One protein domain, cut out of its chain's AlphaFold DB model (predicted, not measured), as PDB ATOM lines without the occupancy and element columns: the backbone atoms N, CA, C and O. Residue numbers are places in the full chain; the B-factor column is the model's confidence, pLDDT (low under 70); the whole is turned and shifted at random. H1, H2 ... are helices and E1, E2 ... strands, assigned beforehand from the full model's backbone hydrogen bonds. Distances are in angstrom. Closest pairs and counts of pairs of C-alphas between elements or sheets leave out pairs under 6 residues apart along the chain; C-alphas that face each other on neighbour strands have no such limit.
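AT A GLANCE: This is residues 26 to 215 of the 600 residues of an uncharacterized protein of Pseudomonas gallaeciensis (UniProt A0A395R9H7). Two sheets lie partly face to face as a small sandwich: the strongly twisted E6 E5 E4 E8 and the two-stranded E3 E7, with the hairpin E1 and E2 at one side, near E5 and E7. H3 covers E4 and E8, H1 and H2 graze the larger sheet, and H4, with the short E9 on it, packs on E3 and E7. The printed part has 190 residues, with four named helices and nine named strands in the order E1 E2 E3 E4 E5 E6 H1 E7 E8 H2 H3 H4 E9; the sheets are antiparallel. The class is mixed, with 94 residues, under half, in named elements. The whole is compact, radius of gyration of the C-alphas 17.2 A, and spans 51 by 46 by 34 A.

HOW THE PARTS SIT: E1, residues 26 to 32, and E2, 38 to 47, form a hairpin, N 29 and O 41 at 2.8 A; E2 bends by 69 degrees at residue 44. E3, 60 to 69, and E7, 141 to 147, are antiparallel, N 62 and O 143 at 2.8 A. E4, 88 to 94, E5, 97 to 104, and E6, 110 to 112, form a meander, each strand the antiparallel neighbour of the one before: N 92 and O 100 are 2.8 A apart, N 103 and O 111 2.8 A. E8, 156 to 161, is antiparallel to E4, N 91 and O 159 at 2.9 A. The sheet E6 E5 E4 E8 and the sheet E3 E7 form a sandwich, two sheets face to face, and the parts that face each other are 10.3 A apart centre to centre. H1, 115 to 123, only grazes the larger sheet, closest C-alphas Arg 100 and Val 115, 6.4 A. H2, 167 to 174, only grazes it too, Lys 97 and Glu 174 at 5.4 A. H3, 177 to 183, has a height of 9.6 A over the sheet. H2 and H3 only just touch, only at the corner, with 3 pairs of C-alphas within 8 A, closest Leu 173 and Arg 179, 5.3 A. H4, 188 to 196, comes closest to E3 at C-alphas Leu 62 and Trp 191, 7.0 A. E9, 209 to 211, pairs with no named strand; its closest C-alphas to H4 are Ala 209 and Ala 190, 5.2 A. In H1, H2, H3 and H4 every O i to N i+4 pair is within hydrogen-bond range.

IN THESE COORDINATES: E1 begins at C-alpha 26, (45.391, -6.038, 136.384). E3 is 26.1 A long, E2 20.8 A, E5 20.4 A and E4 20.2 A. E9 ends at C-alpha 211, (25.120, -29.841, 136.511).

THE WHOLE: The C-alphas of Gly 125 and Glu 199 are farthest apart, 52.2 A. The printed part has no cut. Long links join E2 to E3, E3 to E4, H1 to E7 and H4 to E9. Mean pLDDT of the printed part is 91.7; residues 72 to 78 are under 70.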
ATOM      1  N   ASN A  26      45.550  -4.748 137.052       89.81
ATOM      2  CA  ASN A  26      45.391  -6.038 136.384       89.81
ATOM      3  C   ASN A  26      44.575  -6.992 137.261       89.81
ATOM      4  O   ASN A  26      44.820  -7.095 138.465       89.81
ATOM      5  N   LEU A  27      43.651  -7.730 136.648       89.75
ATOM      6  CA  LEU A  27      42.964  -8.851 137.278       89.75
ATOM      7  C   LEU A  27      43.744 -10.134 136.988       89.75
ATOM      8  O   LEU A  27      44.047 -10.433 135.832       89.75
ATOM      9  N   ALA A  28      44.047 -10.908 138.027       92.25
ATOM     10  CA  ALA A  28      44.751 -12.177 137.908       92.25
ATOM     11  C   ALA A  28      44.189 -13.221 138.881       92.25
ATOM     12  O   ALA A  28      43.699 -12.873 139.956       92.25
ATOM     13  N   LEU A  29      44.291 -14.497 138.505       93.06
ATOM     14  CA  LEU A  29      44.096 -15.623 139.413       93.06
ATOM     15  C   LEU A  29      45.426 -15.927 140.101       93.06
ATOM     16  O   LEU A  29      46.435 -16.136 139.430       93.06
ATOM     17  N   ASN A  30      45.410 -15.958 141.429       93.31
ATOM     18  CA  ASN A  30      46.552 -16.346 142.245       93.31
ATOM     19  C   ASN A  30      46.331 -17.779 142.724       93.31
ATOM     20  O   ASN A  30      45.434 -18.024 143.530       93.31
ATOM     21  N   LEU A  31      47.126 -18.711 142.206       94.06
ATOM     22  CA  LEU A  31      47.088 -20.120 142.585       94.06
ATOM     23  C   LEU A  31      48.305 -20.450 143.442       94.06
ATOM     24  O   LEU A  31      49.404 -19.957 143.187       94.06
ATOM     25  N   GLU A  32      48.133 -21.284 144.459       95.44
ATOM     26  CA  GLU A  32      49.263 -21.761 145.254       95.44
ATOM     27  C   GLU A  32      50.137 -22.712 144.436       95.44
ATOM     28  O   GLU A  32      49.628 -23.533 143.672       95.44
ATOM     29  N   ARG A  33      51.453 -22.618 144.622       95.44
ATOM     30  CA  ARG A  33      52.419 -23.548 144.033       95.44
ATOM     31  C   ARG A  33      52.817 -24.630 145.027       95.44
ATOM     32  O   ARG A  33      52.764 -24.417 146.241       95.44
ATOM     33  N   GLU A  34      53.253 -25.776 144.517       92.31
ATOM     34  CA  GLU A  34      53.796 -26.856 145.352       92.31
ATOM     35  C   GLU A  34      55.123 -26.466 146.021       92.31
ATOM     36  O   GLU A  34      55.383 -26.851 147.158       92.31
ATOM     37  N   ASP A  35      55.922 -25.625 145.360       90.12
ATOM     38  CA  ASP A  35      57.233 -25.152 145.823       90.12
ATOM     39  C   ASP A  35      57.179 -23.959 146.803       90.12
ATOM     40  O   ASP A  35      58.214 -23.395 147.154       90.12
ATOM     41  N   GLY A  36      55.989 -23.576 147.282       84.06
ATOM     42  CA  GLY A  36      55.832 -22.534 148.306       84.06
ATOM     43  C   GLY A  36      55.692 -21.098 147.781       84.06
ATOM     44  O   GLY A  36      55.913 -20.153 148.535       84.06
ATOM     45  N   GLY A  37      55.299 -20.915 146.517       91.94
ATOM     46  CA  GLY A  37      55.001 -19.607 145.917       91.94
ATOM     47  C   GLY A  37      53.555 -19.432 145.430       91.94
ATOM     48  O   GLY A  37      52.657 -20.217 145.738       91.94
ATOM     49  N   THR A  38      53.339 -18.397 144.614       94.25
ATOM     50  CA  THR A  38      52.058 -18.123 143.943       94.25
ATOM     51  C   THR A  38      52.256 -18.092 142.432       94.25
ATOM     52  O   THR A  38      53.094 -17.349 141.926       94.25
ATOM     53  N   LEU A  39      51.476 -18.888 141.705       95.56
ATOM     54  CA  LEU A  39      51.348 -18.816 140.257       95.56
ATOM     55  C   LEU A  39      50.293 -17.759 139.921       95.56
ATOM     56  O   LEU A  39      49.125 -17.902 140.284       95.56
ATOM     57  N   GLN A  40      50.710 -16.697 139.235       94.81
ATOM     58  CA  GLN A  40      49.822 -15.620 138.816       94.81
ATOM     59  C   GLN A  40      49.401 -15.812 137.355       94.81
ATOM     60  O   GLN A  40      50.216 -15.709 136.440       94.81
ATOM     61  N   ILE A  41      48.109 -16.039 137.131       95.44
ATOM     62  CA  ILE A  41      47.519 -16.174 135.797       95.44
ATOM     63  C   ILE A  41      46.774 -14.882 135.472       95.44
ATOM     64  O   ILE A  41      45.733 -14.589 136.059       95.44
ATOM     65  N   LEU A  42      47.303 -14.096 134.534       94.56
ATOM     66  CA  LEU A  42      46.672 -12.854 134.094       94.56
ATOM     67  C   LEU A  42      45.311 -13.146 133.441       94.56
ATOM     68  O   LEU A  42      45.224 -13.934 132.501       94.56
ATOM     69  N   VAL A  43      44.256 -12.494 133.925       94.00
ATOM     70  CA  VAL A  43      42.896 -12.612 133.380       94.00
ATOM     71  C   VAL A  43      42.622 -11.455 132.432       94.00
ATOM     72  O   VAL A  43      42.255 -11.686 131.283       94.00
ATOM     73  N   GLU A  44      42.793 -10.220 132.901       93.12
ATOM     74  CA  GLU A  44      42.535  -9.011 132.117       93.12
ATOM     75  C   GLU A  44      43.379  -7.841 132.633       93.12
ATOM     76  O   GLU A  44      43.744  -7.792 133.811       93.12
ATOM     77  N   GLN A  45      43.711  -6.915 131.738       91.56
ATOM     78  CA  GLN A  45      44.495  -5.720 132.056       91.56
ATOM     79  C   GLN A  45      43.595  -4.489 132.188       91.56
ATOM     80  O   GLN A  45      42.466  -4.481 131.706       91.56
ATOM     81  N   ASP A  46      44.108  -3.437 132.831       89.19
ATOM     82  CA  ASP A  46      43.448  -2.124 132.910       89.19
ATOM     83  C   ASP A  46      42.024  -2.129 133.508       89.19
ATOM     84  O   ASP A  46      41.185  -1.274 133.199       89.19
ATOM     85  N   MET A  47      41.764  -3.060 134.423       87.25
ATOM     86  CA  MET A  47      40.488  -3.223 135.111       87.25
ATOM     87  C   MET A  47      40.234  -2.079 136.094       87.25
ATOM     88  O   MET A  47      41.144  -1.565 136.745       87.25
ATOM     89  N   ARG A  48      38.962  -1.700 136.214       83.31
ATOM     90  CA  ARG A  48      38.460  -0.695 137.159       83.31
ATOM     91  C   ARG A  48      37.658  -1.353 138.275       83.31
ATOM     92  O   ARG A  48      36.995  -2.369 138.046       83.31
ATOM     93  N   SER A  49      37.686  -0.726 139.445       79.75
ATOM     94  CA  SER A  49      36.754  -0.995 140.539       79.75
ATOM     95  C   SER A  49      35.314  -0.738 140.075       79.75
ATOM     96  O   SER A  49      35.082   0.132 139.233       79.75
ATOM     97  N   HIS A  50      34.364  -1.501 140.602       78.19
ATOM     98  CA  HIS A  50      32.933  -1.356 140.345       78.19
ATOM     99  C   HIS A  50      32.170  -1.477 141.663       78.19
ATOM    100  O   HIS A  50      32.694  -2.038 142.628       78.19
ATOM    101  N   GLU A  51      30.959  -0.926 141.699       79.12
ATOM    102  CA  GLU A  51      30.066  -1.089 142.842       79.12
ATOM    103  C   GLU A  51      29.606  -2.546 142.955       79.12
ATOM    104  O   GLU A  51      29.440  -3.242 141.951       79.12
ATOM    105  N   GLU A  52      29.437  -3.010 144.193       78.44
ATOM    106  CA  GLU A  52      28.941  -4.356 144.471       78.44
ATOM    107  C   GLU A  52      27.465  -4.455 144.056       78.44
ATOM    108  O   GLU A  52      26.639  -3.624 144.439       78.44
ATOM    109  N   GLU A  53      27.126  -5.499 143.307       80.94
ATOM    110  CA  GLU A  53      25.738  -5.799 142.943       80.94
ATOM    111  C   GLU A  53      25.131  -6.806 143.942       80.94
ATOM    112  O   GLU A  53      25.870  -7.544 144.600       80.94
ATOM    113  N   PRO A  54      23.801  -6.845 144.132       73.56
ATOM    114  CA  PRO A  54      23.184  -7.765 145.090       73.56
ATOM    115  C   PRO A  54      23.275  -9.237 144.656       73.56
ATOM    116  O   PRO A  54      23.478 -10.093 145.512       73.56
ATOM    117  N   ASP A  55      23.193  -9.511 143.348       74.94
ATOM    118  CA  ASP A  55      23.159 -10.872 142.798       74.94
ATOM    119  C   ASP A  55      24.449 -11.211 142.026       74.94
ATOM    120  O   ASP A  55      25.393 -11.788 142.569       74.94
ATOM    121  N   ILE A  56      24.514 -10.847 140.740       77.06
ATOM    122  CA  ILE A  56      25.624 -11.188 139.842       77.06
ATOM    123  C   ILE A  56      26.614 -10.025 139.792       77.06
ATOM    124  O   ILE A  56      26.259  -8.921 139.407       77.06
ATOM    125  N   GLN A  57      27.878 -10.278 140.139       87.44
ATOM    126  CA  GLN A  57      28.923  -9.254 140.076       87.44
ATOM    127  C   GLN A  57      29.392  -9.007 138.637       87.44
ATOM    128  O   GLN A  57      29.449  -9.923 137.810       87.44
ATOM    129  N   GLN A  58      29.861  -7.788 138.360       89.44
ATOM    130  CA  GLN A  58      30.393  -7.421 137.042       89.44
ATOM    131  C   GLN A  58      31.610  -8.257 136.626       89.44
ATOM    132  O   GLN A  58      31.831  -8.475 135.434       89.44
ATOM    133  N   ASN A  59      32.396  -8.727 137.598       91.50
ATOM    134  CA  ASN A  59      33.456  -9.707 137.390       91.50
ATOM    135  C   ASN A  59      33.025 -11.047 137.993       91.50
ATOM    136  O   ASN A  59      33.065 -11.218 139.210       91.50
ATOM    137  N   THR A  60      32.647 -12.001 137.143       91.81
ATOM    138  CA  THR A  60      32.172 -13.326 137.566       91.81
ATOM    139  C   THR A  60      33.013 -14.421 136.921       91.81
ATOM    140  O   THR A  60      33.258 -14.407 135.709       91.81
ATOM    141  N   PHE A  61      33.433 -15.389 137.740       94.25
ATOM    142  CA  PHE A  61      34.082 -16.621 137.302       94.25
ATOM    143  C   PHE A  61      33.147 -17.800 137.526       94.25
ATOM    144  O   PHE A  61      32.496 -17.890 138.563       94.25
ATOM    145  N   LEU A  62      33.120 -18.714 136.563       95.25
ATOM    146  CA  LEU A  62      32.400 -19.969 136.670       95.25
ATOM    147  C   LEU A  62      33.361 -21.079 137.098       95.25
ATOM    148  O   LEU A  62      34.439 -21.233 136.517       95.25
ATOM    149  N   ALA A  63      32.943 -21.856 138.094       95.69
ATOM    150  CA  ALA A  63      33.592 -23.100 138.462       95.69
ATOM    151  C   ALA A  63      33.155 -24.214 137.506       95.69
ATOM    152  O   ALA A  63      31.964 -24.496 137.360       95.69
ATOM    153  N   ILE A  64      34.132 -24.839 136.853       96.88
ATOM    154  CA  ILE A  64      33.916 -25.926 135.903       96.88
ATOM    155  C   ILE A  64      34.699 -27.152 136.356       96.88
ATOM    156  O   ILE A  64      35.883 -27.056 136.682       96.88
ATOM    157  N   VAL A  65      34.053 -28.313 136.312       97.00
ATOM    158  CA  VAL A  65      34.716 -29.617 136.311       97.00
ATOM    159  C   VAL A  65      34.845 -30.053 134.850       97.00
ATOM    160  O   VAL A  65      33.834 -30.341 134.207       97.00
ATOM    161  N   PRO A  66      36.051 -30.072 134.267       96.75
ATOM    162  CA  PRO A  66      36.245 -30.665 132.956       96.75
ATOM    163  C   PRO A  66      35.920 -32.163 133.025       96.75
ATOM    164  O   PRO A  66      36.391 -32.864 133.921       96.75
ATOM    165  N   MET A  67      35.115 -32.654 132.088       96.44
ATOM    166  CA  MET A  67      34.685 -34.052 132.014       96.44
ATOM    167  C   MET A  67      34.951 -34.604 130.619       96.44
ATOM    168  O   MET A  67      34.896 -33.863 129.642       96.44
ATOM    169  N   ALA A  68      35.212 -35.902 130.504       94.88
ATOM    170  CA  ALA A  68      35.305 -36.569 129.211       94.88
ATOM    171  C   ALA A  68      33.911 -37.032 128.783       94.88
ATOM    172  O   ALA A  68      33.219 -37.711 129.541       94.88
ATOM    173  N   ARG A  69      33.489 -36.673 127.572       92.81
ATOM    174  CA  ARG A  69      32.246 -37.167 126.985       92.81
ATOM    175  C   ARG A  69      32.395 -38.649 126.659       92.81
ATOM    176  O   ARG A  69      33.345 -39.038 125.982       92.81
ATOM    177  N   LEU A  70      31.437 -39.449 127.111       92.38
ATOM    178  CA  LEU A  70      31.362 -40.862 126.767       92.38
ATOM    179  C   LEU A  70      30.587 -41.067 125.453       92.38
ATOM    180  O   LEU A  70      29.753 -40.226 125.098       92.38
ATOM    181  N   PRO A  71      30.837 -42.171 124.727       87.50
ATOM    182  CA  PRO A  71      30.063 -42.542 123.551       87.50
ATOM    183  C   PRO A  71      28.574 -42.594 123.889       87.50
ATOM    184  O   PRO A  71      28.179 -43.231 124.864       87.50
ATOM    185  N   ALA A  72      27.739 -41.930 123.090       68.38
ATOM    186  CA  ALA A  72      26.297 -41.951 123.311       68.38
ATOM    187  C   ALA A  72      25.734 -43.362 123.071       68.38
ATOM    188  O   ALA A  72      26.156 -44.056 122.145       68.38
ATOM    189  N   ILE A  73      24.753 -43.783 123.866       60.62
ATOM    190  CA  ILE A  73      23.900 -44.924 123.516       60.62
ATOM    191  C   ILE A  73      22.920 -44.443 122.436       60.62
ATOM    192  O   ILE A  73      22.471 -43.296 122.460       60.62
ATOM    193  N   ASP A  74      22.615 -45.295 121.456       52.19
ATOM    194  CA  ASP A  74      21.758 -44.920 120.330       52.19
ATOM    195  C   ASP A  74      20.385 -44.397 120.803       52.19
ATOM    196  O   ASP A  74      19.628 -45.078 121.497       52.19
ATOM    197  N   GLY A  75      20.061 -43.167 120.394       51.44
ATOM    198  CA  GLY A  75      18.779 -42.506 120.636       51.44
ATOM    199  C   GLY A  75      18.904 -40.987 120.519       51.44
ATOM    200  O   GLY A  75      19.623 -40.367 121.293       51.44
ATOM    201  N   ALA A  76      18.189 -40.373 119.569       47.47
ATOM    202  CA  ALA A  76      18.269 -38.929 119.291       47.47
ATOM    203  C   ALA A  76      17.922 -38.033 120.501       47.47
ATOM    204  O   ALA A  76      18.326 -36.872 120.539       47.47
ATOM    205  N   ASP A  77      17.218 -38.590 121.491       56.09
ATOM    206  CA  ASP A  77      16.770 -37.891 122.695       56.09
ATOM    207  C   ASP A  77      17.641 -38.163 123.934       56.09
ATOM    208  O   ASP A  77      17.359 -37.623 125.007       56.09
ATOM    209  N   GLN A  78      18.687 -38.989 123.855       69.69
ATOM    210  CA  GLN A  78      19.500 -39.281 125.037       69.69
ATOM    211  C   GLN A  78      20.439 -38.118 125.381       69.69
ATOM    212  O   GLN A  78      21.054 -37.500 124.511       69.69
ATOM    213  N   GLN A  79      20.520 -37.787 126.673       81.38
ATOM    214  CA  GLN A  79      21.430 -36.747 127.149       81.38
ATOM    215  C   GLN A  79      22.871 -37.267 127.086       81.38
ATOM    216  O   GLN A  79      23.103 -38.424 127.436       81.38
ATOM    217  N   PRO A  80      23.847 -36.444 126.666       87.00
ATOM    218  CA  PRO A  80      25.240 -36.852 126.712       87.00
ATOM    219  C   PRO A  80      25.660 -37.083 128.165       87.00
ATOM    220  O   PRO A  80      25.348 -36.282 129.048       87.00
ATOM    221  N   VAL A  81      26.403 -38.164 128.386       87.50
ATOM    222  CA  VAL A  81      26.949 -38.524 129.695       87.50
ATOM    223  C   VAL A  81      28.445 -38.229 129.713       87.50
ATOM    224  O   VAL A  81      29.135 -38.311 128.691       87.50
ATOM    225  N   GLY A  82      28.940 -37.835 130.881       90.88
ATOM    226  CA  GLY A  82      30.348 -37.568 131.108       90.88
ATOM    227  C   GLY A  82      30.941 -38.475 132.168       90.88
ATOM    228  O   GLY A  82      30.274 -38.811 133.141       90.88
ATOM    229  N   ALA A  83      32.224 -38.766 132.016       94.44
ATOM    230  CA  ALA A  83      33.064 -39.341 133.052       94.44
ATOM    231  C   ALA A  83      34.163 -38.352 133.462       94.44
ATOM    232  O   ALA A  83      34.322 -37.277 132.873       94.44
ATOM    233  N   LEU A  84      34.955 -38.725 134.467       95.00
ATOM    234  CA  LEU A  84      36.178 -37.993 134.783       95.00
ATOM    235  C   LEU A  84      37.143 -37.978 133.597       95.00
ATOM    236  O   LEU A  84      37.069 -38.778 132.668       95.00
ATOM    237  N   ILE A  85      38.077 -37.044 133.622       95.06
ATOM    238  CA  ILE A  85      39.144 -37.010 132.632       95.06
ATOM    239  C   ILE A  85      40.241 -37.993 133.048       95.06
ATOM    240  O   ILE A  85      40.629 -38.031 134.216       95.06
ATOM    241  N   ARG A  86      40.709 -38.806 132.092       95.50
ATOM    242  CA  ARG A  86      41.854 -39.722 132.250       95.50
ATOM    243  C   ARG A  86      43.154 -38.920 132.444       95.50
ATOM    244  O   ARG A  86      43.162 -37.715 132.186       95.50
ATOM    245  N   PRO A  87      44.269 -39.547 132.860       95.75
ATOM    246  CA  PRO A  87      45.566 -38.878 132.835       95.75
ATOM    247  C   PRO A  87      45.824 -38.202 131.478       95.75
ATOM    248  O   PRO A  87      45.415 -38.705 130.429       95.75
ATOM    249  N   GLY A  88      46.406 -37.006 131.509       95.50
ATOM    250  CA  GLY A  88      46.546 -36.164 130.322       95.50
ATOM    251  C   GLY A  88      46.537 -34.684 130.677       95.50
ATOM    252  O   GLY A  88      47.018 -34.294 131.743       95.50
ATOM    253  N   ARG A  89      46.007 -33.842 129.784       97.38
ATOM    254  CA  ARG A  89      46.018 -32.384 129.941       97.38
ATOM    255  C   ARG A  89      44.729 -31.711 129.502       97.38
ATOM    256  O   ARG A  89      44.114 -32.094 128.509       97.38
ATOM    257  N   ILE A  90      44.379 -30.652 130.228       98.38
ATOM    258  CA  ILE A  90      43.374 -29.672 129.826       98.38
ATOM    259  C   ILE A  90      44.071 -28.427 129.306       98.38
ATOM    260  O   ILE A  90      44.914 -27.839 129.985       98.38
ATOM    261  N   TYR A  91      43.668 -28.006 128.115       98.38
ATOM    262  CA  TYR A  91      44.079 -26.755 127.501       98.38
ATOM    263  C   TYR A  91      42.915 -25.781 127.525       98.38
ATOM    264  O   TYR A  91      41.824 -26.108 127.060       98.38
ATOM    265  N   VAL A  92      43.152 -24.581 128.045       98.38
ATOM    266  CA  VAL A  92      42.178 -23.491 128.049       98.38
ATOM    267  C   VAL A  92      42.738 -22.348 127.221       98.38
ATOM    268  O   VAL A  92      43.762 -21.756 127.569       98.38
ATOM    269  N   PHE A  93      42.061 -22.024 126.126       98.31
ATOM    270  CA  PHE A  93      42.364 -20.885 125.276       98.31
ATOM    271  C   PHE A  93      41.450 -19.722 125.635       98.31
ATOM    272  O   PHE A  93      40.258 -19.905 125.861       98.31
ATOM    273  N   ARG A  94      42.005 -18.510 125.647       96.19
ATOM    274  CA  ARG A  94      41.250 -17.262 125.750       96.19
ATOM    275  C   ARG A  94      41.633 -16.356 124.590       96.19
ATOM    276  O   ARG A  94      42.820 -16.129 124.357       96.19
ATOM    277  N   LYS A  95      40.644 -15.837 123.857       95.06
ATOM    278  CA  LYS A  95      40.868 -14.976 122.673       95.06
ATOM    279  C   LYS A  95      41.853 -15.618 121.668       95.06
ATOM    280  O   LYS A  95      42.718 -14.948 121.111       95.06
ATOM    281  N   GLY A  96      41.751 -16.940 121.476       95.81
ATOM    282  CA  GLY A  96      42.601 -17.713 120.559       95.81
ATOM    283  C   GLY A  96      44.048 -17.944 121.017       95.81
ATOM    284  O   GLY A  96      44.854 -18.428 120.225       95.81
ATOM    285  N   LYS A  97      44.402 -17.613 122.267       97.12
ATOM    286  CA  LYS A  97      45.727 -17.870 122.855       97.12
ATOM    287  C   LYS A  97      45.627 -18.818 124.037       97.12
ATOM    288  O   LYS A  97      44.683 -18.718 124.817       97.12
ATOM    289  N   LEU A  98      46.601 -19.711 124.183       98.06
ATOM    290  CA  LEU A  98      46.711 -20.600 125.330       98.06
ATOM    291  C   LEU A  98      46.847 -19.753 126.594       98.06
ATOM    292  O   LEU A  98      47.819 -19.008 126.764       98.06
ATOM    293  N   TRP A  99      45.839 -19.874 127.449       97.75
ATOM    294  CA  TRP A  99      45.690 -19.129 128.688       97.75
ATOM    295  C   TRP A  99      46.060 -19.988 129.895       97.75
ATOM    296  O   TRP A  99      46.765 -19.510 130.781       97.75
ATOM    297  N   ARG A 100      45.634 -21.257 129.911       97.75
ATOM    298  CA  ARG A 100      45.981 -22.227 130.960       97.75
ATOM    299  C   ARG A 100      46.246 -23.599 130.367       97.75
ATOM    300  O   ARG A 100      45.576 -24.017 129.427       97.75
ATOM    301  N   GLU A 101      47.194 -24.298 130.964       98.38
ATOM    302  CA  GLU A 101      47.453 -25.713 130.737       98.38
ATOM    303  C   GLU A 101      47.451 -26.399 132.101       98.38
ATOM    304  O   GLU A 101      48.112 -25.928 133.028       98.38
ATOM    305  N   GLN A 102      46.681 -27.475 132.236       98.25
ATOM    306  CA  GLN A 102      46.519 -28.191 133.498       98.25
ATOM    307  C   GLN A 102      46.792 -29.678 133.294       98.25
ATOM    308  O   GLN A 102      46.218 -30.295 132.396       98.25
ATOM    309  N   VAL A 103      47.648 -30.259 134.130       98.19
ATOM    310  CA  VAL A 103      47.916 -31.699 134.161       98.19
ATOM    311  C   VAL A 103      46.800 -32.395 134.933       98.19
ATOM    312  O   VAL A 103      46.450 -31.968 136.032       98.19
ATOM    313  N   CYS A 104      46.240 -33.448 134.341       97.25
ATOM    314  CA  CYS A 104      45.194 -34.283 134.927       97.25
ATOM    315  C   CYS A 104      45.815 -35.555 135.501       97.25
ATOM    316  O   CYS A 104      46.551 -36.249 134.802       97.25
ATOM    317  N   ASP A 105      45.467 -35.896 136.738       95.44
ATOM    318  CA  ASP A 105      45.967 -37.096 137.424       95.44
ATOM    319  C   ASP A 105      45.122 -38.363 137.172       95.44
ATOM    320  O   ASP A 105      45.445 -39.439 137.672       95.44
ATOM    321  N   GLY A 106      44.007 -38.244 136.443       93.94
ATOM    322  CA  GLY A 106      43.043 -39.335 136.244       93.94
ATOM    323  C   GLY A 106      42.129 -39.619 137.442       93.94
ATOM    324  O   GLY A 106      41.249 -40.475 137.361       93.94
ATOM    325  N   LYS A 107      42.311 -38.899 138.550       94.38
ATOM    326  CA  LYS A 107      41.566 -39.028 139.811       94.38
ATOM    327  C   LYS A 107      40.845 -37.726 140.163       94.38
ATOM    328  O   LYS A 107      40.496 -37.495 141.319       94.38
ATOM    329  N   GLY A 108      40.614 -36.866 139.169       91.50
ATOM    330  CA  GLY A 108      39.874 -35.610 139.291       91.50
ATOM    331  C   GLY A 108      40.663 -34.468 139.929       91.50
ATOM    332  O   GLY A 108      40.052 -33.582 140.522       91.50
ATOM    333  N   ALA A 109      41.997 -34.501 139.921       95.44
ATOM    334  CA  ALA A 109      42.825 -33.351 140.273       95.44
ATOM    335  C   ALA A 109      43.473 -32.727 139.027       95.44
ATOM    336  O   ALA A 109      43.848 -33.415 138.076       95.44
ATOM    337  N   LEU A 110      43.586 -31.402 139.057       97.38
ATOM    338  CA  LEU A 110      44.107 -30.544 138.003       97.38
ATOM    339  C   LEU A 110      45.237 -29.695 138.585       97.38
ATOM    340  O   LEU A 110      45.003 -28.934 139.523       97.38
ATOM    341  N   ALA A 111      46.440 -29.801 138.034       97.81
ATOM    342  CA  ALA A 111      47.596 -29.021 138.470       97.81
ATOM    343  C   ALA A 111      48.062 -28.082 137.349       97.81
ATOM    344  O   ALA A 111      48.357 -28.528 136.239       97.81
ATOM    345  N   ASP A 112      48.101 -26.774 137.613       98.19
ATOM    346  CA  ASP A 112      48.429 -25.766 136.600       98.19
ATOM    347  C   ASP A 112      49.926 -25.741 136.250       98.19
ATOM    348  O   ASP A 112      50.806 -25.823 137.111       98.19
ATOM    349  N   VAL A 113      50.201 -25.563 134.960       97.94
ATOM    350  CA  VAL A 113      51.523 -25.309 134.381       97.94
ATOM    351  C   VAL A 113      51.740 -23.798 134.254       97.94
ATOM    352  O   VAL A 113      50.823 -23.050 133.913       97.94
ATOM    353  N   ASP A 114      52.975 -23.332 134.464       97.00
ATOM    354  CA  ASP A 114      53.342 -21.928 134.240       97.00
ATOM    355  C   ASP A 114      53.490 -21.615 132.739       97.00
ATOM    356  O   ASP A 114      54.582 -21.594 132.168       97.00
ATOM    357  N   VAL A 115      52.353 -21.398 132.072       97.00
ATOM    358  CA  VAL A 115      52.296 -21.103 130.630       97.00
ATOM    359  C   VAL A 115      53.098 -19.847 130.275       97.00
ATOM    360  O   VAL A 115      53.722 -19.798 129.214       97.00
ATOM    361  N   SER A 116      53.107 -18.833 131.145       94.69
ATOM    362  CA  SER A 116      53.841 -17.582 130.914       94.69
ATOM    363  C   SER A 116      55.349 -17.821 130.887       94.69
ATOM    364  O   SER A 116      56.026 -17.357 129.965       94.69
ATOM    365  N   TYR A 117      55.861 -18.598 131.846       95.31
ATOM    366  CA  TYR A 117      57.251 -19.040 131.862       95.31
ATOM    367  C   TYR A 117      57.602 -19.791 130.574       95.31
ATOM    368  O   TYR A 117      58.494 -19.359 129.841       95.31
ATOM    369  N   TRP A 118      56.856 -20.837 130.216       96.38
ATOM    370  CA  TRP A 118      57.161 -21.646 129.028       96.38
ATOM    371  C   TRP A 118      57.040 -20.869 127.715       96.38
ATOM    372  O   TRP A 118      57.827 -21.076 126.790       96.38
ATOM    373  N   ARG A 119      56.130 -19.893 127.644       95.44
ATOM    374  CA  ARG A 119      56.042 -18.976 126.504       95.44
ATOM    375  C   ARG A 119      57.304 -18.130 126.354       95.44
ATOM    376  O   ARG A 119      57.762 -17.942 125.226       95.44
ATOM    377  N   SER A 120      57.885 -17.661 127.460       95.50
ATOM    378  CA  SER A 120      59.156 -16.924 127.437       95.50
ATOM    379  C   SER A 120      60.340 -17.820 127.048       95.50
ATOM    380  O   SER A 120      61.145 -17.432 126.201       95.50
ATOM    381  N   GLN A 121      60.377 -19.058 127.551       95.94
ATOM    382  CA  GLN A 121      61.413 -20.040 127.214       95.94
ATOM    383  C   GLN A 121      61.368 -20.416 125.731       95.94
ATOM    384  O   GLN A 121      62.402 -20.464 125.063       95.94
ATOM    385  N   SER A 122      60.167 -20.577 125.172       93.88
ATOM    386  CA  SER A 122      60.009 -20.835 123.744       93.88
ATOM    387  C   SER A 122      60.442 -19.650 122.879       93.88
ATOM    388  O   SER A 122      60.989 -19.848 121.794       93.88
ATOM    389  N   ALA A 123      60.209 -18.413 123.334       93.50
ATOM    390  CA  ALA A 123      60.708 -17.221 122.647       93.50
ATOM    391  C   ALA A 123      62.246 -17.143 122.676       93.50
ATOM    392  O   ALA A 123      62.848 -16.653 121.725       93.50
ATOM    393  N   ALA A 124      62.875 -17.692 123.720       94.44
ATOM    394  CA  ALA A 124      64.322 -17.857 123.836       94.44
ATOM    395  C   ALA A 124      64.878 -19.098 123.100       94.44
ATOM    396  O   ALA A 124      66.068 -19.391 123.209       94.44
ATOM    397  N   GLY A 125      64.041 -19.841 122.361       91.81
ATOM    398  CA  GLY A 125      64.456 -21.007 121.574       91.81
ATOM    399  C   GLY A 125      64.734 -22.277 122.386       91.81
ATOM    400  O   GLY A 125      65.363 -23.194 121.866       91.81
ATOM    401  N   GLN A 126      64.289 -22.345 123.643       91.75
ATOM    402  CA  GLN A 126      64.454 -23.533 124.486       91.75
ATOM    403  C   GLN A 126      63.443 -24.636 124.119       91.75
ATOM    404  O   GLN A 126      62.334 -24.320 123.671       91.75
ATOM    405  N   PRO A 127      63.777 -25.926 124.328       89.06
ATOM    406  CA  PRO A 127      62.805 -27.011 124.220       89.06
ATOM    407  C   PRO A 127      61.699 -26.820 125.266       89.06
ATOM    408  O   PRO A 127      61.978 -26.541 126.429       89.06
ATOM    409  N   CYS A 128      60.441 -26.923 124.835       92.81
ATOM    410  CA  CYS A 128      59.272 -26.592 125.660       92.81
ATOM    411  C   CYS A 128      58.193 -27.680 125.611       92.81
ATOM    412  O   CYS A 128      57.043 -27.384 125.924       92.81
ATOM    413  N   ASP A 129      58.515 -28.894 125.162       91.00
ATOM    414  CA  ASP A 129      57.527 -29.968 124.987       91.00
ATOM    415  C   ASP A 129      57.268 -30.745 126.285       91.00
ATOM    416  O   ASP A 129      56.148 -31.208 126.498       91.00
ATOM    417  N   ASP A 130      58.255 -30.790 127.182       89.88
ATOM    418  CA  ASP A 130      58.100 -31.297 128.542       89.88
ATOM    419  C   ASP A 130      57.849 -30.134 129.512       89.88
ATOM    420  O   ASP A 130      58.707 -29.273 129.728       89.88
ATOM    421  N   ARG A 131      56.625 -30.066 130.041       94.75
ATOM    422  CA  ARG A 131      56.152 -28.960 130.883       94.75
ATOM    423  C   ARG A 131      55.517 -29.509 132.150       94.75
ATOM    424  O   ARG A 131      54.337 -29.869 132.138       94.75
ATOM    425  N   ALA A 132      56.283 -29.563 133.232       94.50
ATOM    426  CA  ALA A 132      55.784 -29.981 134.539       94.50
ATOM    427  C   ALA A 132      54.749 -28.990 135.104       94.50
ATOM    428  O   ALA A 132      54.822 -27.778 134.864       94.50
ATOM    429  N   ALA A 133      53.787 -29.515 135.864       96.88
ATOM    430  CA  ALA A 133      52.883 -28.688 136.653       96.88
ATOM    431  C   ALA A 133      53.625 -28.077 137.849       96.88
ATOM    432  O   ALA A 133      54.572 -28.657 138.372       96.88
ATOM    433  N   VAL A 134      53.190 -26.890 138.264       97.06
ATOM    434  CA  VAL A 134      53.750 -26.157 139.413       97.06
ATOM    435  C   VAL A 134      52.679 -25.759 140.426       97.06
ATOM    436  O   VAL A 134      53.000 -25.482 141.581       97.06
ATOM    437  N   GLY A 135      51.416 -25.676 139.995       95.88
ATOM    438  CA  GLY A 135      50.281 -25.357 140.852       95.88
ATOM    439  C   GLY A 135      49.877 -26.546 141.717       95.88
ATOM    440  O   GLY A 135      49.934 -27.687 141.264       95.88
ATOM    441  N   LYS A 136      49.416 -26.278 142.943       96.38
ATOM    442  CA  LYS A 136      48.831 -27.316 143.796       96.38
ATOM    443  C   LYS A 136      47.605 -27.945 143.117       96.38
ATOM    444  O   LYS A 136      46.841 -27.213 142.483       96.38
ATOM    445  N   PRO A 137      47.369 -29.259 143.279       96.12
ATOM    446  CA  PRO A 137      46.232 -29.923 142.653       96.12
ATOM    447  C   PRO A 137      44.878 -29.362 143.118       96.12
ATOM    448  O   PRO A 137      44.607 -29.263 144.316       96.12
ATOM    449  N   LEU A 138      44.003 -29.038 142.164       95.62
ATOM    450  CA  LEU A 138      42.643 -28.529 142.374       95.62
ATOM    451  C   LEU A 138      41.600 -29.482 141.782       95.62
ATOM    452  O   LEU A 138      41.855 -30.156 140.792       95.62
ATOM    453  N   ALA A 139      40.397 -29.522 142.353       94.88
ATOM    454  CA  ALA A 139      39.312 -30.384 141.866       94.88
ATOM    455  C   ALA A 139      38.498 -29.779 140.701       94.88
ATOM    456  O   ALA A 139      37.711 -30.472 140.060       94.88
ATOM    457  N   LEU A 140      38.659 -28.480 140.448       95.50
ATOM    458  CA  LEU A 140      37.911 -27.722 139.447       95.50
ATOM    459  C   LEU A 140      38.771 -26.599 138.864       95.50
ATOM    460  O   LEU A 140      39.816 -26.241 139.412       95.50
ATOM    461  N   THR A 141      38.311 -26.018 137.761       95.88
ATOM    462  CA  THR A 141      38.959 -24.892 137.092       95.88
ATOM    463  C   THR A 141      38.031 -23.680 137.057       95.88
ATOM    464  O   THR A 141      36.824 -23.817 136.864       95.88
ATOM    465  N   LEU A 142      38.585 -22.483 137.267       95.81
ATOM    466  CA  LEU A 142      37.841 -21.228 137.173       95.81
ATOM    467  C   LEU A 142      38.036 -20.601 135.791       95.81
ATOM    468  O   LEU A 142      39.172 -20.425 135.339       95.81
ATOM    469  N   VAL A 143      36.932 -20.213 135.150       96.56
ATOM    470  CA  VAL A 143      36.943 -19.484 133.873       96.56
ATOM    471  C   VAL A 143      36.163 -18.173 133.989       96.56
ATOM    472  O   VAL A 143      35.117 -18.149 134.639       96.56
ATOM    473  N   PRO A 144      36.635 -17.064 133.394       96.00
ATOM    474  CA  PRO A 144      35.887 -15.813 133.408       96.00
ATOM    475  C   PRO A 144      34.656 -15.929 132.499       96.00
ATOM    476  O   PRO A 144      34.772 -16.359 131.352       96.00
ATOM    477  N   VAL A 145      33.492 -15.507 132.995       95.62
ATOM    478  CA  VAL A 145      32.241 -15.442 132.211       95.62
ATOM    479  C   VAL A 145      31.732 -14.014 132.062       95.62
ATOM    480  O   VAL A 145      31.204 -13.675 131.005       95.62
ATOM    481  N   LEU A 146      31.963 -13.166 133.069       94.12
ATOM    482  CA  LEU A 146      31.713 -11.727 133.016       94.12
ATOM    483  C   LEU A 146      32.977 -10.972 133.421       94.12
ATOM    484  O   LEU A 146      33.606 -11.318 134.423       94.12
ATOM    485  N   LEU A 147      33.336  -9.945 132.655       93.38
ATOM    486  CA  LEU A 147      34.390  -8.989 132.996       93.38
ATOM    487  C   LEU A 147      33.873  -7.573 132.743       93.38
ATOM    488  O   LEU A 147      33.498  -7.244 131.620       93.38
ATOM    489  N   GLN A 148      33.848  -6.742 133.784       90.19
ATOM    490  CA  GLN A 148      33.242  -5.403 133.769       90.19
ATOM    491  C   GLN A 148      31.808  -5.400 133.205       90.19
ATOM    492  O   GLN A 148      31.438  -4.531 132.421       90.19
ATOM    493  N   GLY A 149      31.020  -6.425 133.546       90.00
ATOM    494  CA  GLY A 149      29.638  -6.593 133.088       90.00
ATOM    495  C   GLY A 149      29.508  -7.120 131.655       90.00
ATOM    496  O   GLY A 149      28.403  -7.422 131.210       90.00
ATOM    497  N   HIS A 150      30.615  -7.283 130.927       92.75
ATOM    498  CA  HIS A 150      30.606  -7.851 129.584       92.75
ATOM    499  C   HIS A 150      30.745  -9.368 129.623       92.75
ATOM    500  O   HIS A 150      31.643  -9.905 130.273       92.75
ATOM    501  N   TYR A 151      29.889 -10.050 128.865       94.94
ATOM    502  CA  TYR A 151      30.007 -11.484 128.646       94.94
ATOM    503  C   TYR A 151      31.270 -11.820 127.850       94.94
ATOM    504  O   TYR A 151      31.516 -11.249 126.789       94.94
ATOM    505  N   VAL A 152      32.077 -12.732 128.398       96.06
ATOM    506  CA  VAL A 152      33.343 -13.199 127.804       96.06
ATOM    507  C   VAL A 152      33.457 -14.724 127.756       96.06
ATOM    508  O   VAL A 152      34.498 -15.242 127.352       96.06
ATOM    509  N   GLY A 153      32.415 -15.456 128.167       92.44
ATOM    510  CA  GLY A 153      32.416 -16.923 128.150       92.44
ATOM    511  C   GLY A 153      32.519 -17.511 126.738       92.44
ATOM    512  O   GLY A 153      33.061 -18.594 126.562       92.44
ATOM    513  N   ASP A 154      32.085 -16.771 125.714       93.88
ATOM    514  CA  ASP A 154      32.256 -17.120 124.299       93.88
ATOM    515  C   ASP A 154      33.699 -16.966 123.790       93.88
ATOM    516  O   ASP A 154      34.021 -17.447 122.706       93.88
ATOM    517  N   GLN A 155      34.580 -16.328 124.560       95.88
ATOM    518  CA  GLN A 155      35.993 -16.138 124.216       95.88
ATOM    519  C   GLN A 155      36.900 -17.205 124.830       95.88
ATOM    520  O   GLN A 155      38.123 -17.091 124.696       95.88
ATOM    521  N   VAL A 156      36.324 -18.175 125.545       97.25
ATOM    522  CA  VAL A 156      37.051 -19.232 126.241       97.25
ATOM    523  C   VAL A 156      36.709 -20.580 125.615       97.25
ATOM    524  O   VAL A 156      35.551 -20.996 125.588       97.25
ATOM    525  N   ASP A 157      37.740 -21.271 125.142       97.69
ATOM    526  CA  ASP A 157      37.637 -22.597 124.544       97.69
ATOM    527  C   ASP A 157      38.495 -23.589 125.339       97.69
ATOM    528  O   ASP A 157      39.578 -23.248 125.814       97.69
ATOM    529  N   MET A 158      38.012 -24.817 125.501       98.12
ATOM    530  CA  MET A 158      38.643 -25.856 126.311       98.12
ATOM    531  C   MET A 158      38.798 -27.156 125.518       98.12
ATOM    532  O   MET A 158      37.916 -27.529 124.747       98.12
ATOM    533  N   ALA A 159      39.908 -27.860 125.710       97.44
ATOM    534  CA  ALA A 159      40.157 -29.165 125.104       97.44
ATOM    535  C   ALA A 159      40.852 -30.110 126.081       97.44
ATOM    536  O   ALA A 159      41.690 -29.684 126.874       97.44
ATOM    537  N   TYR A 160      40.533 -31.398 125.967       97.31
ATOM    538  CA  TYR A 160      41.290 -32.484 126.579       97.31
ATOM    539  C   TYR A 160      42.236 -33.112 125.549       97.31
ATOM    540  O   TYR A 160      41.893 -33.226 124.368       97.31
ATOM    541  N   SER A 161      43.408 -33.533 126.014       95.50
ATOM    542  CA  SER A 161      44.351 -34.384 125.292       95.50
ATOM    543  C   SER A 161      44.939 -35.410 126.256       95.50
ATOM    544  O   SER A 161      45.326 -35.055 127.368       95.50
ATOM    545  N   GLU A 162      45.063 -36.666 125.833       93.25
ATOM    546  CA  GLU A 162      45.717 -37.715 126.633       93.25
ATOM    547  C   GLU A 162      47.246 -37.561 126.703       93.25
ATOM    548  O   GLU A 162      47.904 -38.226 127.494       93.25
ATOM    549  N   MET A 163      47.809 -36.627 125.932       91.88
ATOM    550  CA  MET A 163      49.241 -36.333 125.883       91.88
ATOM    551  C   MET A 163      49.535 -34.823 125.911       91.88
ATOM    552  O   MET A 163      48.689 -34.017 125.500       91.88
ATOM    553  N   PRO A 164      50.745 -34.406 126.333       94.06
ATOM    554  CA  PRO A 164      51.186 -33.025 126.187       94.06
ATOM    555  C   PRO A 164      51.361 -32.637 124.720       94.06
ATOM    556  O   PRO A 164      52.225 -33.175 124.032       94.06
ATOM    557  N   TRP A 165      50.609 -31.642 124.256       96.12
ATOM    558  CA  TRP A 165      50.845 -31.004 122.964       96.12
ATOM    559  C   TRP A 165      52.244 -30.396 122.900       96.12
ATOM    560  O   TRP A 165      52.693 -29.745 123.855       96.12
ATOM    561  N   SER A 166      52.915 -30.564 121.758       95.06
ATOM    562  CA  SER A 166      54.174 -29.866 121.513       95.06
ATOM    563  C   SER A 166      53.936 -28.359 121.453       95.06
ATOM    564  O   SER A 166      52.868 -27.875 121.059       95.06
ATOM    565  N   TRP A 167      54.940 -27.583 121.842       96.06
ATOM    566  CA  TRP A 167      54.835 -26.131 121.780       96.06
ATOM    567  C   TRP A 167      54.741 -25.629 120.334       96.06
ATOM    568  O   TRP A 167      54.123 -24.599 120.056       96.06
ATOM    569  N   GLU A 168      55.323 -26.381 119.395       95.19
ATOM    570  CA  GLU A 168      55.164 -26.169 117.957       95.19
ATOM    571  C   GLU A 168      53.685 -26.244 117.541       95.19
ATOM    572  O   GLU A 168      53.184 -25.324 116.889       95.19
ATOM    573  N   TYR A 169      52.960 -27.267 118.002       96.12
ATOM    574  CA  TYR A 169      51.529 -27.408 117.741       96.12
ATOM    575  C   TYR A 169      50.698 -26.303 118.399       96.12
ATOM    576  O   TYR A 169      49.817 -25.727 117.761       96.12
ATOM    577  N   ILE A 170      51.019 -25.929 119.644       97.31
ATOM    578  CA  ILE A 170      50.358 -24.807 120.328       97.31
ATOM    579  C   ILE A 170      50.518 -23.520 119.506       97.31
ATOM    580  O   ILE A 170      49.531 -22.833 119.247       97.31
ATOM    581  N   LYS A 171      51.728 -23.206 119.022       96.44
ATOM    582  CA  LYS A 171      51.956 -22.047 118.140       96.44
ATOM    583  C   LYS A 171      51.157 -22.147 116.839       96.44
ATOM    584  O   LYS A 171      50.622 -21.137 116.384       96.44
ATOM    585  N   TRP A 172      51.064 -23.339 116.247       95.94
ATOM    586  CA  TRP A 172      50.265 -23.571 115.044       95.94
ATOM    587  C   TRP A 172      48.769 -23.326 115.284       95.94
ATOM    588  O   TRP A 172      48.132 -22.677 114.452       95.94
ATOM    589  N   LEU A 173      48.218 -23.766 116.420       97.31
ATOM    590  CA  LEU A 173      46.835 -23.479 116.822       97.31
ATOM    591  C   LEU A 173      46.626 -21.972 117.024       97.31
ATOM    592  O   LEU A 173      45.713 -21.382 116.456       97.31
ATOM    593  N   GLU A 174      47.512 -21.322 117.778       97.25
ATOM    594  CA  GLU A 174      47.422 -19.896 118.117       97.25
ATOM    595  C   GLU A 174      47.616 -18.931 116.939       97.25
ATOM    596  O   GLU A 174      47.388 -17.721 117.090       97.25
ATOM    597  N   ALA A 175      48.111 -19.426 115.805       97.06
ATOM    598  CA  ALA A 175      48.284 -18.645 114.586       97.06
ATOM    599  C   ALA A 175      46.948 -18.365 113.881       97.06
ATOM    600  O   ALA A 175      46.857 -17.404 113.120       97.06
ATOM    601  N   ASP A 176      45.915 -19.173 114.137       96.06
ATOM    602  CA  ASP A 176      44.599 -19.012 113.529       96.06
ATOM    603  C   ASP A 176      43.490 -19.475 114.483       96.06
ATOM    604  O   ASP A 176      43.357 -20.655 114.807       96.06
ATOM    605  N   SER A 177      42.628 -18.535 114.876       93.25
ATOM    606  CA  SER A 177      41.486 -18.801 115.757       93.25
ATOM    607  C   SER A 177      40.539 -19.893 115.240       93.25
ATOM    608  O   SER A 177      39.872 -20.540 116.046       93.25
ATOM    609  N   SER A 178      40.480 -20.130 113.924       94.69
ATOM    610  CA  SER A 178      39.674 -21.207 113.347       94.69
ATOM    611  C   SER A 178      40.185 -22.593 113.759       94.69
ATOM    612  O   SER A 178      39.382 -23.493 113.995       94.69
ATOM    613  N   ARG A 179      41.504 -22.748 113.944       95.12
ATOM    614  CA  ARG A 179      42.142 -24.002 114.377       95.12
ATOM    615  C   ARG A 179      41.831 -24.303 115.835       95.12
ATOM    616  O   ARG A 179      41.479 -25.431 116.163       95.12
ATOM    617  N   VAL A 180      41.877 -23.276 116.689       96.19
ATOM    618  CA  VAL A 180      41.448 -23.385 118.094       96.19
ATOM    619  C   VAL A 180      39.979 -23.796 118.162       96.19
ATOM    620  O   VAL A 180      39.667 -24.772 118.832       96.19
ATOM    621  N   LYS A 181      39.095 -23.126 117.413       94.19
ATOM    622  CA  LYS A 181      37.656 -23.449 117.380       94.19
ATOM    623  C   LYS A 181      37.348 -24.837 116.818       94.19
ATOM    624  O   LYS A 181      36.341 -25.423 117.192       94.19
ATOM    625  N   ALA A 182      38.180 -25.351 115.915       93.19
ATOM    626  CA  ALA A 182      38.035 -26.708 115.403       93.19
ATOM    627  C   ALA A 182      38.456 -27.758 116.444       93.19
ATOM    628  O   ALA A 182      37.784 -28.777 116.577       93.19
ATOM    629  N   ARG A 183      39.552 -27.517 117.185       94.50
ATOM    630  CA  ARG A 183      40.117 -28.472 118.158       94.50
ATOM    631  C   ARG A 183      39.484 -28.409 119.546       94.50
ATOM    632  O   ARG A 183      39.469 -29.422 120.248       94.50
ATOM    633  N   CYS A 184      39.001 -27.244 119.952       95.56
ATOM    634  CA  CYS A 184      38.511 -26.966 121.297       95.56
ATOM    635  C   CYS A 184      36.997 -26.741 121.305       95.56
ATOM    636  O   CYS A 184      36.382 -26.457 120.280       95.56
ATOM    637  N   GLN A 185      36.393 -26.850 122.483       94.69
ATOM    638  CA  GLN A 185      34.977 -26.593 122.701       94.69
ATOM    639  C   GLN A 185      34.776 -25.337 123.524       94.69
ATOM    640  O   GLN A 185      35.415 -25.138 124.555       94.69
ATOM    641  N   ASN A 186      33.845 -24.510 123.073       95.75
ATOM    642  CA  ASN A 186      33.521 -23.276 123.755       95.75
ATOM    643  C   ASN A 186      32.854 -23.544 125.110       95.75
ATOM    644  O   ASN A 186      32.014 -24.440 125.219       95.75
ATOM    645  N   VAL A 187      33.190 -22.755 126.132       95.31
ATOM    646  CA  VAL A 187      32.645 -22.938 127.490       95.31
ATOM    647  C   VAL A 187      31.297 -22.245 127.705       95.31
ATOM    648  O   VAL A 187      30.680 -22.449 128.749       95.31
ATOM    649  N   ALA A 188      30.793 -21.463 126.741       94.12
ATOM    650  CA  ALA A 188      29.499 -20.780 126.845       94.12
ATOM    651  C   ALA A 188      28.324 -21.676 127.298       94.12
ATOM    652  O   ALA A 188      27.517 -21.217 128.114       94.12
ATOM    653  N   PRO A 189      28.211 -22.950 126.865       94.38
ATOM    654  CA  PRO A 189      27.167 -23.843 127.358       94.38
ATOM    655  C   PRO A 189      27.208 -24.073 128.870       94.38
ATOM    656  O   PRO A 189      26.155 -24.255 129.478       94.38
ATOM    657  N   ALA A 190      28.390 -24.024 129.491       94.19
ATOM    658  CA  ALA A 190      28.515 -24.184 130.935       94.19
ATOM    659  C   ALA A 190      27.893 -23.005 131.694       94.19
ATOM    660  O   ALA A 190      27.216 -23.208 132.699       94.19
ATOM    661  N   TRP A 191      28.048 -21.779 131.184       93.06
ATOM    662  CA  TRP A 191      27.387 -20.607 131.762       93.06
ATOM    663  C   TRP A 191      25.864 -20.714 131.671       93.06
ATOM    664  O   TRP A 191      25.166 -20.496 132.661       93.06
ATOM    665  N   ALA A 192      25.344 -21.118 130.509       92.00
ATOM    666  CA  ALA A 192      23.911 -21.318 130.329       92.00
ATOM    667  C   ALA A 192      23.355 -22.375 131.305       92.00
ATOM    668  O   ALA A 192      22.331 -22.132 131.943       92.00
ATOM    669  N   ALA A 193      24.069 -23.491 131.498       92.94
ATOM    670  CA  ALA A 193      23.700 -24.526 132.464       92.94
ATOM    671  C   ALA A 193      23.650 -24.004 133.907       92.94
ATOM    672  O   ALA A 193      22.680 -24.252 134.627       92.94
ATOM    673  N   ALA A 194      24.670 -23.246 134.318       91.12
ATOM    674  CA  ALA A 194      24.757 -22.660 135.651       91.12
ATOM    675  C   ALA A 194      23.590 -21.698 135.938       91.12
ATOM    676  O   ALA A 194      22.963 -21.762 137.001       91.12
ATOM    677  N   VAL A 195      23.262 -20.821 134.986       88.81
ATOM    678  CA  VAL A 195      22.193 -19.826 135.158       88.81
ATOM    679  C   VAL A 195      20.815 -20.486 135.181       88.81
ATOM    680  O   VAL A 195      20.045 -20.234 136.105       88.81
ATOM    681  N   VAL A 196      20.523 -21.364 134.215       88.88
ATOM    682  CA  VAL A 196      19.206 -22.013 134.059       88.88
ATOM    683  C   VAL A 196      18.903 -22.988 135.204       88.88
ATOM    684  O   VAL A 196      17.770 -23.051 135.680       88.88
ATOM    685  N   GLY A 197      19.913 -23.718 135.689       84.88
ATOM    686  CA  GLY A 197      19.765 -24.653 136.803       84.88
ATOM    687  C   GLY A 197      19.071 -25.973 136.441       84.88
ATOM    688  O   GLY A 197      18.566 -26.169 135.337       84.88
ATOM    689  N   LYS A 198      19.071 -26.912 137.399       82.81
ATOM    690  CA  LYS A 198      18.767 -28.337 137.155       82.81
ATOM    691  C   LYS A 198      17.338 -28.633 136.713       82.81
ATOM    692  O   LYS A 198      17.106 -29.643 136.069       82.81
ATOM    693  N   GLU A 199      16.393 -27.768 137.064       84.50
ATOM    694  CA  GLU A 199      14.969 -27.982 136.779       84.50
ATOM    695  C   GLU A 199      14.628 -27.759 135.302       84.50
ATOM    696  O   GLU A 199      13.714 -28.388 134.776       84.50
ATOM    697  N   HIS A 200      15.376 -26.883 134.625       88.25
ATOM    698  CA  HIS A 200      15.075 -26.444 133.260       88.25
ATOM    699  C   HIS A 200      16.210 -26.742 132.271       88.25
ATOM    700  O   HIS A 200      16.005 -26.671 131.058       88.25
ATOM    701  N   TRP A 201      17.411 -27.063 132.759       90.94
ATOM    702  CA  TRP A 201      18.555 -27.372 131.915       90.94
ATOM    703  C   TRP A 201      18.567 -28.839 131.483       90.94
ATOM    704  O   TRP A 201      18.415 -29.747 132.298       90.94
ATOM    705  N   ARG A 202      18.846 -29.070 130.198       88.69
ATOM    706  CA  ARG A 202      19.079 -30.399 129.633       88.69
ATOM    707  C   ARG A 202      20.314 -30.371 128.748       88.69
ATOM    708  O   ARG A 202      20.373 -29.601 127.789       88.69
ATOM    709  N   ALA A 203      21.280 -31.233 129.054       90.00
ATOM    710  CA  ALA A 203      22.476 -31.372 128.239       90.00
ATOM    711  C   ALA A 203      22.118 -31.931 126.854       90.00
ATOM    712  O   ALA A 203      21.258 -32.805 126.718       90.00
ATOM    713  N   THR A 204      22.796 -31.440 125.819       89.31
ATOM    714  CA  THR A 204      22.670 -31.937 124.440       89.31
ATOM    715  C   THR A 204      24.045 -32.001 123.784       89.31
ATOM    716  O   THR A 204      25.009 -31.432 124.293       89.31
ATOM    717  N   LEU A 205      24.157 -32.646 122.620       83.00
ATOM    718  CA  LEU A 205      25.423 -32.682 121.874       83.00
ATOM    719  C   LEU A 205      25.935 -31.280 121.494       83.00
ATOM    720  O   LEU A 205      27.150 -31.072 121.464       83.00
ATOM    721  N   ALA A 206      25.020 -30.338 121.236       85.88
ATOM    722  CA  ALA A 206      25.330 -28.943 120.919       85.88
ATOM    723  C   ALA A 206      25.605 -28.088 122.168       85.88
ATOM    724  O   ALA A 206      26.388 -27.145 122.099       85.88
ATOM    725  N   MET A 207      24.995 -28.434 123.308       90.25
ATOM    726  CA  MET A 207      25.162 -27.749 124.597       90.25
ATOM    727  C   MET A 207      25.613 -28.755 125.669       90.25
ATOM    728  O   MET A 207      24.807 -29.187 126.500       90.25
ATOM    729  N   PRO A 208      26.887 -29.184 125.637       91.50
ATOM    730  CA  PRO A 208      27.355 -30.356 126.366       91.50
ATOM    731  C   PRO A 208      27.832 -30.005 127.778       91.50
ATOM    732  O   PRO A 208      28.992 -30.201 128.132       91.50
ATOM    733  N   ALA A 209      26.930 -29.447 128.577       94.38
ATOM    734  CA  ALA A 209      27.184 -29.096 129.966       94.38
ATOM    735  C   ALA A 209      26.182 -29.814 130.872       94.38
ATOM    736  O   ALA A 209      24.991 -29.843 130.570       94.38
ATOM    737  N   VAL A 210      26.656 -30.378 131.976       92.88
ATOM    738  CA  VAL A 210      25.846 -31.078 132.981       92.88
ATOM    739  C   VAL A 210      26.024 -30.398 134.329       92.88
ATOM    740  O   VAL A 210      27.108 -29.928 134.653       92.88
ATOM    741  N   LEU A 211      24.975 -30.320 135.137       91.75
ATOM    742  CA  LEU A 211      25.120 -29.841 136.511       91.75
ATOM    743  C   LEU A 211      25.673 -30.979 137.362       91.75
ATOM    744  O   LEU A 211      25.158 -32.092 137.287       91.75
ATOM    745  N   VAL A 212      26.704 -30.713 138.167       91.69
ATOM    746  CA  VAL A 212      27.369 -31.772 138.952       91.69
ATOM    747  C   VAL A 212      26.400 -32.431 139.936       91.69
ATOM    748  O   VAL A 212      26.431 -33.646 140.110       91.69
ATOM    749  N   ASP A 213      25.458 -31.667 140.487       87.31
ATOM    750  CA  ASP A 213      24.415 -32.195 141.372       87.31
ATOM    751  C   ASP A 213      23.426 -33.147 140.678       87.31
ATOM    752  O   ASP A 213      22.730 -33.892 141.360       87.31
ATOM    753  N   ALA A 214      23.349 -33.144 139.342       86.00
ATOM    754  CA  ALA A 214      22.522 -34.086 138.586       86.00
ATOM    755  C   ALA A 214      23.216 -35.447 138.362       86.00
ATOM    756  O   ALA A 214      22.587 -36.385 137.875       86.00
ATOM    757  N   LEU A 215      24.502 -35.577 138.710       88.12
ATOM    758  CA  LEU A 215      25.277 -36.813 138.570       88.12
ATOM    759  C   LEU A 215      25.102 -37.693 139.818       88.12
ATOM    760  O   LEU A 215      25.988 -37.804 140.666       88.12
TER     761      LEU A 215